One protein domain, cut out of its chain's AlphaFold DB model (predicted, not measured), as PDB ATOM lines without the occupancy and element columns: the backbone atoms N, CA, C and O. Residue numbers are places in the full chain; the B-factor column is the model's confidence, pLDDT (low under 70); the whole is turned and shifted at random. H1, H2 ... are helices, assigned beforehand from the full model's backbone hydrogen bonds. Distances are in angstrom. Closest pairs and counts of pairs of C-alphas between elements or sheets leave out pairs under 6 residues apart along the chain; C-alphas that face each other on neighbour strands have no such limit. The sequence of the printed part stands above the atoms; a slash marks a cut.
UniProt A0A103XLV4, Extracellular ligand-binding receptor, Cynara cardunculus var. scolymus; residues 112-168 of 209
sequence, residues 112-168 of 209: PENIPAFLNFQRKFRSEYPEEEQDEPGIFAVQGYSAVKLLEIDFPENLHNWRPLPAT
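This is residues 112 to 168 of the 209 residues of the protein "Extracellular ligand-binding receptor" of Cynara cardunculus var. scolymus (UniProt A0A103XLV4). Two helices, H2 and H1, make a loose pair set steeply to each other; a loop joins them at one end of the long axis, and residues 151 to 161 stick out at the other before the tail folds back. The printed part has 57 residues, with H1 then H2 along the chain and no named strand; the class is all helix, with under half of the residues in named elements. The whole is loose, with a radius of gyration of the C-alphas of 13.2 A, and elongated, spanning 41 by 23 by 18 A.

Start at H2, residues 139 to 153, and look for H1, residues 116 to 128. They are close but not clearly touching: their closest C-alphas, of Phe 121 and Tyr 145, are 7.9 A apart. They run opposite ways at a steep tilt of 63 degrees. In both, every O i to N i+4 pair is within hydrogen-bond range.

Find C-alpha 139 at (127.601, 131.144, 111.782); from there H2 runs 20.6 A to C-alpha 153. H1 runs 18.4 A from C-alpha 116 at (142.580, 134.049, 105.091).

The printed part has no cut, and the link is short. Residues 112 to 113 and 153 to 168 are under 70 in pLDDT.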
ATOM      1  N   PRO A 112     135.151 127.867 109.169       64.38
ATOM      2  CA  PRO A 112     136.448 127.654 108.549       64.38
ATOM      3  C   PRO A 112     137.521 128.589 109.131       64.38
ATOM      4  O   PRO A 112     137.794 129.652 108.583       64.38
ATOM      5  N   GLU A 113     138.198 128.159 110.194       65.31
ATOM      6  CA  GLU A 113     139.199 128.966 110.918       65.31
ATOM      7  C   GLU A 113     140.484 129.251 110.118       65.31
ATOM      8  O   GLU A 113     141.186 130.223 110.376       65.31
ATOM      9  N   ASN A 114     140.789 128.441 109.102       70.69
ATOM     10  CA  ASN A 114     142.067 128.504 108.382       70.69
ATOM     11  C   ASN A 114     142.001 129.237 107.029       70.69
ATOM     12  O   ASN A 114     142.945 129.166 106.242       70.69
ATOM     13  N   ILE A 115     140.894 129.919 106.715       77.19
ATOM     14  CA  ILE A 115     140.738 130.641 105.445       77.19
ATOM     15  C   ILE A 115     141.135 132.117 105.638       77.19
ATOM     16  O   ILE A 115     140.487 132.817 106.413       77.19
ATOM     17  N   PRO A 116     142.130 132.663 104.906       78.12
ATOM     18  CA  PRO A 116     142.580 134.049 105.091       78.12
ATOM     19  C   PRO A 116     141.479 135.109 104.945       78.12
ATOM     20  O   PRO A 116     141.443 136.078 105.699       78.12
ATOM     21  N   ALA A 117     140.554 134.921 103.996       75.62
ATOM     22  CA  ALA A 117     139.404 135.811 103.825       75.62
ATOM     23  C   ALA A 117     138.494 135.817 105.065       75.62
ATOM     24  O   ALA A 117     138.019 136.875 105.476       75.62
ATOM     25  N   PHE A 118     138.319 134.650 105.690       77.94
ATOM     26  CA  PHE A 118     137.555 134.502 106.922       77.94
ATOM     27  C   PHE A 118     138.251 135.178 108.109       77.94
ATOM     28  O   PHE A 118     137.628 135.965 108.812       77.94
ATOM     29  N   LEU A 119     139.561 134.974 108.271       83.31
ATOM     30  CA  LEU A 119     140.354 135.635 109.317       83.31
ATOM     31  C   LEU A 119     140.316 137.168 109.203       83.31
ATOM     32  O   LEU A 119     140.235 137.878 110.208       83.31
ATOM     33  N   ASN A 120     140.347 137.695 107.977       85.31
ATOM     34  CA  ASN A 120     140.206 139.130 107.737       85.31
ATOM     35  C   ASN A 120     138.809 139.638 108.105       85.31
ATOM     36  O   ASN A 120     138.698 140.693 108.730       85.31
ATOM     37  N   PHE A 121     137.757 138.896 107.751       84.62
ATOM     38  CA  PHE A 121     136.388 139.216 108.155       84.62
ATOM     39  C   PHE A 121     136.242 139.218 109.679       84.62
ATOM     40  O   PHE A 121     135.771 140.201 110.233       84.62
ATOM     41  N   GLN A 122     136.731 138.181 110.355       84.50
ATOM     42  CA  GLN A 122     136.698 138.050 111.812       84.50
ATOM     43  C   GLN A 122     137.414 139.215 112.513       84.50
ATOM     44  O   GLN A 122     136.912 139.765 113.489       84.50
ATOM     45  N   ARG A 123     138.582 139.644 112.009       88.06
ATOM     46  CA  ARG A 123     139.291 140.821 112.539       88.06
ATOM     47  C   ARG A 123     138.493 142.110 112.339       88.06
ATOM     48  O   ARG A 123     138.454 142.944 113.237       88.06
ATOM     49  N   LYS A 124     137.889 142.279 111.161       88.44
ATOM     50  CA  LYS A 124     137.076 143.457 110.844       88.44
ATOM     51  C   LYS A 124     135.821 143.511 111.717       88.44
ATOM     52  O   LYS A 124     135.560 144.552 112.300       88.44
ATOM     53  N   PHE A 125     135.126 142.385 111.866       87.12
ATOM     54  CA  PHE A 125     133.944 142.243 112.712       87.12
ATOM     55  C   PHE A 125     134.242 142.667 114.157       87.12
ATOM     56  O   PHE A 125     133.592 143.567 114.674       87.12
ATOM     57  N   ARG A 126     135.321 142.140 114.752       87.56
ATOM     58  CA  ARG A 126     135.782 142.533 116.097       87.56
ATOM     59  C   ARG A 126     136.072 144.022 116.249       87.56
ATOM     60  O   ARG A 126     135.818 144.608 117.292       87.56
ATOM     61  N   SER A 127     136.640 144.638 115.213       88.69
ATOM     62  CA  SER A 127     136.956 146.066 115.240       88.69
ATOM     63  C   SER A 127     135.726 146.959 115.079       88.69
ATOM     64  O   SER A 127     135.783 148.113 115.496       88.69
ATOM     65  N   GLU A 128     134.676 146.478 114.415       89.25
ATOM     66  CA  GLU A 128     133.446 147.238 114.162       89.25
ATOM     67  C   GLU A 128     132.450 147.139 115.321       89.25
ATOM     68  O   GLU A 128     131.691 148.084 115.520       89.25
ATOM     69  N   TYR A 129     132.506 146.051 116.098       85.44
ATOM     70  CA  TYR A 129     131.612 145.777 117.229       85.44
ATOM     71  C   TYR A 129     132.390 145.504 118.537       85.44
ATOM     72  O   TYR A 129     132.293 144.412 119.098       85.44
ATOM     73  N   PRO A 130     133.216 146.452 119.027       83.19
ATOM     74  CA  PRO A 130     134.044 146.256 120.223       83.19
ATOM     75  C   PRO A 130     133.249 146.153 121.538       83.19
ATOM     76  O   PRO A 130     133.813 145.785 122.566       83.19
ATOM     77  N   GLU A 131     131.976 146.543 121.538       82.12
ATOM     78  CA  GLU A 131     131.069 146.495 122.687       82.12
ATOM     79  C   GLU A 131     130.459 145.113 122.946       82.12
ATOM     80  O   GLU A 131     129.939 144.880 124.040       82.12
ATOM     81  N   GLU A 132     130.502 144.215 121.959       76.50
ATOM     82  CA  GLU A 132     129.951 142.870 122.082       76.50
ATOM     83  C   GLU A 132     130.774 142.049 123.082       76.50
ATOM     84  O   GLU A 132     131.999 141.968 122.998       76.50
ATOM     85  N   GLU A 133     130.097 141.406 124.040       71.06
ATOM     86  CA  GLU A 133     130.768 140.536 125.019       71.06
ATOM     87  C   GLU A 133     131.413 139.323 124.330       71.06
ATOM     88  O   GLU A 133     132.454 138.834 124.774       71.06
ATOM     89  N   GLN A 134     130.802 138.869 123.232       71.94
ATOM     90  CA  GLN A 134     131.331 137.842 122.351       71.94
ATOM     91  C   GLN A 134     131.627 138.456 120.980       71.94
ATOM     92  O   GLN A 134     130.756 138.570 120.123       71.94
ATOM     93  N   ASP A 135     132.885 138.821 120.773       72.50
ATOM     94  CA  ASP A 135     133.352 139.550 119.590       72.50
ATOM     95  C   ASP A 135     133.585 138.640 118.360       72.50
ATOM     96  O   ASP A 135     133.896 139.096 117.258       72.50
ATOM     97  N   GLU A 136     133.399 137.330 118.523       78.56
ATOM     98  CA  GLU A 136     133.523 136.336 117.461       78.56
ATOM     99  C   GLU A 136     132.231 136.218 116.627       78.56
ATOM    100  O   GLU A 136     131.160 135.973 117.193       78.56
ATOM    101  N   PRO A 137     132.294 136.307 115.281       79.19
ATOM    102  CA  PRO A 137     131.114 136.220 114.433       79.19
ATOM    103  C   PRO A 137     130.492 134.819 114.480       79.19
ATOM    104  O   PRO A 137     131.140 133.819 114.167       79.19
ATOM    105  N   GLY A 138     129.198 134.752 114.797       81.31
ATOM    106  CA  GLY A 138     128.426 133.511 114.716       81.31
ATOM    107  C   GLY A 138     128.185 133.044 113.275       81.31
ATOM    108  O   GLY A 138     128.321 133.815 112.320       81.31
ATOM    109  N   ILE A 139     127.755 131.789 113.102       80.19
ATOM    110  CA  ILE A 139     127.601 131.144 111.782       80.19
ATOM    111  C   ILE A 139     126.767 131.956 110.783       80.19
ATOM    112  O   ILE A 139     127.093 131.994 109.598       80.19
ATOM    113  N   PHE A 140     125.730 132.656 111.243       82.50
ATOM    114  CA  PHE A 140     124.871 133.466 110.378       82.50
ATOM    115  C   PHE A 140     125.591 134.695 109.815       82.50
ATOM    116  O   PHE A 140     125.416 135.018 108.641       82.50
ATOM    117  N   ALA A 141     126.458 135.339 110.603       84.12
ATOM    118  CA  ALA A 141     127.295 136.436 110.120       84.12
ATOM    119  C   ALA A 141     128.279 135.935 109.053       84.12
ATOM    120  O   ALA A 141     128.473 136.573 108.018       84.12
ATOM    121  N   VAL A 142     128.834 134.739 109.257       81.88
ATOM    122  CA  VAL A 142     129.748 134.087 108.310       81.88
ATOM    123  C   VAL A 142     129.043 133.698 107.012       81.88
ATOM    124  O   VAL A 142     129.588 133.898 105.922       81.88
ATOM    125  N   GLN A 143     127.817 133.185 107.104       81.38
ATOM    126  CA  GLN A 143     126.973 132.890 105.946       81.38
ATOM    127  C   GLN A 143     126.599 134.164 105.185       81.38
ATOM    128  O   GLN A 143     126.715 134.182 103.962       81.38
ATOM    129  N   GLY A 144     126.226 135.236 105.888       85.12
ATOM    130  CA  GLY A 144     125.945 136.538 105.285       85.12
ATOM    131  C   GLY A 144     127.156 137.107 104.548       85.12
ATOM    132  O   GLY A 144     127.052 137.473 103.378       85.12
ATOM    133  N   TYR A 145     128.331 137.095 105.186       83.62
ATOM    134  CA  TYR A 145     129.590 137.501 104.556       83.62
ATOM    135  C   TYR A 145     129.894 136.674 103.304       83.62
ATOM    136  O   TYR A 145     130.218 137.232 102.256       83.62
ATOM    137  N   SER A 146     129.747 135.350 103.398       79.50
ATOM    138  CA  SER A 146     129.983 134.442 102.275       79.50
ATOM    139  C   SER A 146     129.015 134.719 101.128       79.50
ATOM    140  O   SER A 146     129.452 134.801  99.988       79.50
ATOM    141  N   ALA A 147     127.727 134.931 101.411       83.31
ATOM    142  CA  ALA A 147     126.722 135.260 100.403       83.31
ATOM    143  C   ALA A 147     127.034 136.581  99.684       83.31
ATOM    144  O   ALA A 147     127.015 136.627  98.459       83.31
ATOM    145  N   VAL A 148     127.396 137.637 100.419       83.06
ATOM    146  CA  VAL A 148     127.800 138.919  99.816       83.06
ATOM    147  C   VAL A 148     129.065 138.754  98.977       83.06
ATOM    148  O   VAL A 148     129.120 139.249  97.855       83.06
ATOM    149  N   LYS A 149     130.062 138.013  99.475       75.94
ATOM    150  CA  LYS A 149     131.285 137.728  98.717       75.94
ATOM    151  C   LYS A 149     131.019 136.928  97.451       75.94
ATOM    152  O   LYS A 149     131.668 137.191  96.447       75.94
ATOM    153  N   LEU A 150     130.075 135.989  97.482       70.94
ATOM    154  CA  LEU A 150     129.650 135.258  96.290       70.94
ATOM    155  C   LEU A 150     129.061 136.211  95.252       70.94
ATOM    156  O   LEU A 150     129.488 136.179  94.107       70.94
ATOM    157  N   LEU A 151     128.173 137.117  95.659       77.75
ATOM    158  CA  LEU A 151     127.589 138.105  94.748       77.75
ATOM    159  C   LEU A 151     128.629 139.091  94.191       77.75
ATOM    160  O   LEU A 151     128.524 139.507  93.044       77.75
ATOM    161  N   GLU A 152     129.642 139.455  94.978       71.62
ATOM    162  CA  GLU A 152     130.762 140.297  94.534       71.62
ATOM    163  C   GLU A 152     131.653 139.571  93.507       71.62
ATOM    164  O   GLU A 152     132.138 140.191  92.561       71.62
ATOM    165  N   ILE A 153     131.840 138.254  93.670       64.06
ATOM    166  CA  ILE A 153     132.600 137.389  92.753       64.06
ATOM    167  C   ILE A 153     131.789 137.025  91.502       64.06
ATOM    168  O   ILE A 153     132.398 136.822  90.463       64.06
ATOM    169  N   ASP A 154     130.457 136.974  91.568       58.19
ATOM    170  CA  ASP A 154     129.565 136.717  90.421       58.19
ATOM    171  C   ASP A 154     129.232 137.994  89.616       58.19
ATOM    172  O   ASP A 154     128.483 137.945  88.638       58.19
ATOM    173  N   PHE A 155     129.816 139.140  89.985       57.56
ATOM    174  CA  PHE A 155     129.775 140.378  89.197       57.56
ATOM    175  C   PHE A 155     130.866 140.476  88.102       57.56
ATOM    176  O   PHE A 155     130.982 141.522  87.455       57.56
ATOM    177  N   PRO A 156     131.632 139.402  87.822       53.91
ATOM    178  CA  PRO A 156     132.020 139.076  86.448       53.91
ATOM    179  C   PRO A 156     131.805 137.581  86.113       53.91
ATOM    180  O   PRO A 156     132.301 136.688  86.788       53.91
ATOM    181  N   GLU A 157     131.087 137.329  85.018       54.12
ATOM    182  CA  GLU A 157     130.960 136.078  84.247       54.12
ATOM    183  C   GLU A 157     131.916 134.916  84.629       54.12
ATOM    184  O   GLU A 157     133.028 134.888  84.115       54.12
ATOM    185  N   ASN A 158     131.524 133.940  85.476       50.03
ATOM    186  CA  ASN A 158     132.077 132.558  85.480       50.03
ATOM    187  C   ASN A 158     131.417 131.610  86.516       50.03
ATOM    188  O   ASN A 158     132.036 131.185  87.491       50.03
ATOM    189  N   LEU A 159     130.182 131.160  86.256       53.12
ATOM    190  CA  LEU A 159     129.477 130.200  87.129       53.12
ATOM    191  C   LEU A 159     129.971 128.735  87.018       53.12
ATOM    192  O   LEU A 159     129.473 127.851  87.712       53.12
ATOM    193  N   HIS A 160     130.923 128.434  86.128       55.62
ATOM    194  CA  HIS A 160     131.248 127.051  85.742       55.62
ATOM    195  C   HIS A 160     132.361 126.383  86.568       55.62
ATOM    196  O   HIS A 160     132.534 125.169  86.474       55.62
ATOM    197  N   ASN A 161     133.089 127.139  87.397       50.16
ATOM    198  CA  ASN A 161     134.255 126.638  88.143       50.16
ATOM    199  C   ASN A 161     134.068 126.621  89.668       50.16
ATOM    200  O   ASN A 161     135.028 126.383  90.407       50.16
ATOM    201  N   TRP A 162     132.858 126.881  90.164       53.59
ATOM    202  CA  TRP A 162     132.656 127.042  91.596       53.59
ATOM    203  C   TRP A 162     132.654 125.709  92.352       53.59
ATOM    204  O   TRP A 162     131.954 124.760  91.995       53.59
ATOM    205  N   ARG A 163     133.418 125.665  93.451       47.69
ATOM    206  CA  ARG A 163     133.261 124.661  94.504       47.69
ATOM    207  C   ARG A 163     132.576 125.332  95.693       47.69
ATOM    208  O   ARG A 163     133.147 126.288  96.220       47.69
ATOM    209  N   PRO A 164     131.420 124.825  96.148       47.56
ATOM    210  CA  PRO A 164     130.876 125.228  97.429       47.56
ATOM    211  C   PRO A 164     131.923 125.107  98.525       47.56
ATOM    212  O   PRO A 164     132.726 124.167  98.504       47.56
ATOM    213  N   LEU A 165     131.882 126.020  99.505       47.28
ATOM    214  CA  LEU A 165     132.429 125.697 100.821       47.28
ATOM    215  C   LEU A 165     131.866 124.311 101.168       47.28
ATOM    216  O   LEU A 165     130.645 124.133 101.074       47.28
ATOM    217  N   PRO A 166     132.723 123.305 101.431       43.59
ATOM    218  CA  PRO A 166     132.257 121.946 101.651       43.59
ATOM    219  C   PRO A 166     131.176 121.990 102.724       43.59
ATOM    220  O   PRO A 166     131.319 122.754 103.681       43.59
ATOM    221  N   ALA A 167     130.093 121.228 102.510       43.94
ATOM    222  CA  ALA A 167     128.965 121.124 103.431       43.94
ATOM    223  C   ALA A 167     129.496 121.193 104.862       43.94
ATOM    224  O   ALA A 167     130.333 120.362 105.221       43.94
ATOM    225  N   THR A 168     129.105 122.249 105.588       45.91
ATOM    226  CA  THR A 168     129.676 122.626 106.885       45.91
ATOM    227  C   THR A 168     129.909 121.369 107.701       45.91
ATOM    228  O   THR A 168     128.941 120.692 108.070       45.91
TER     229      THR A 168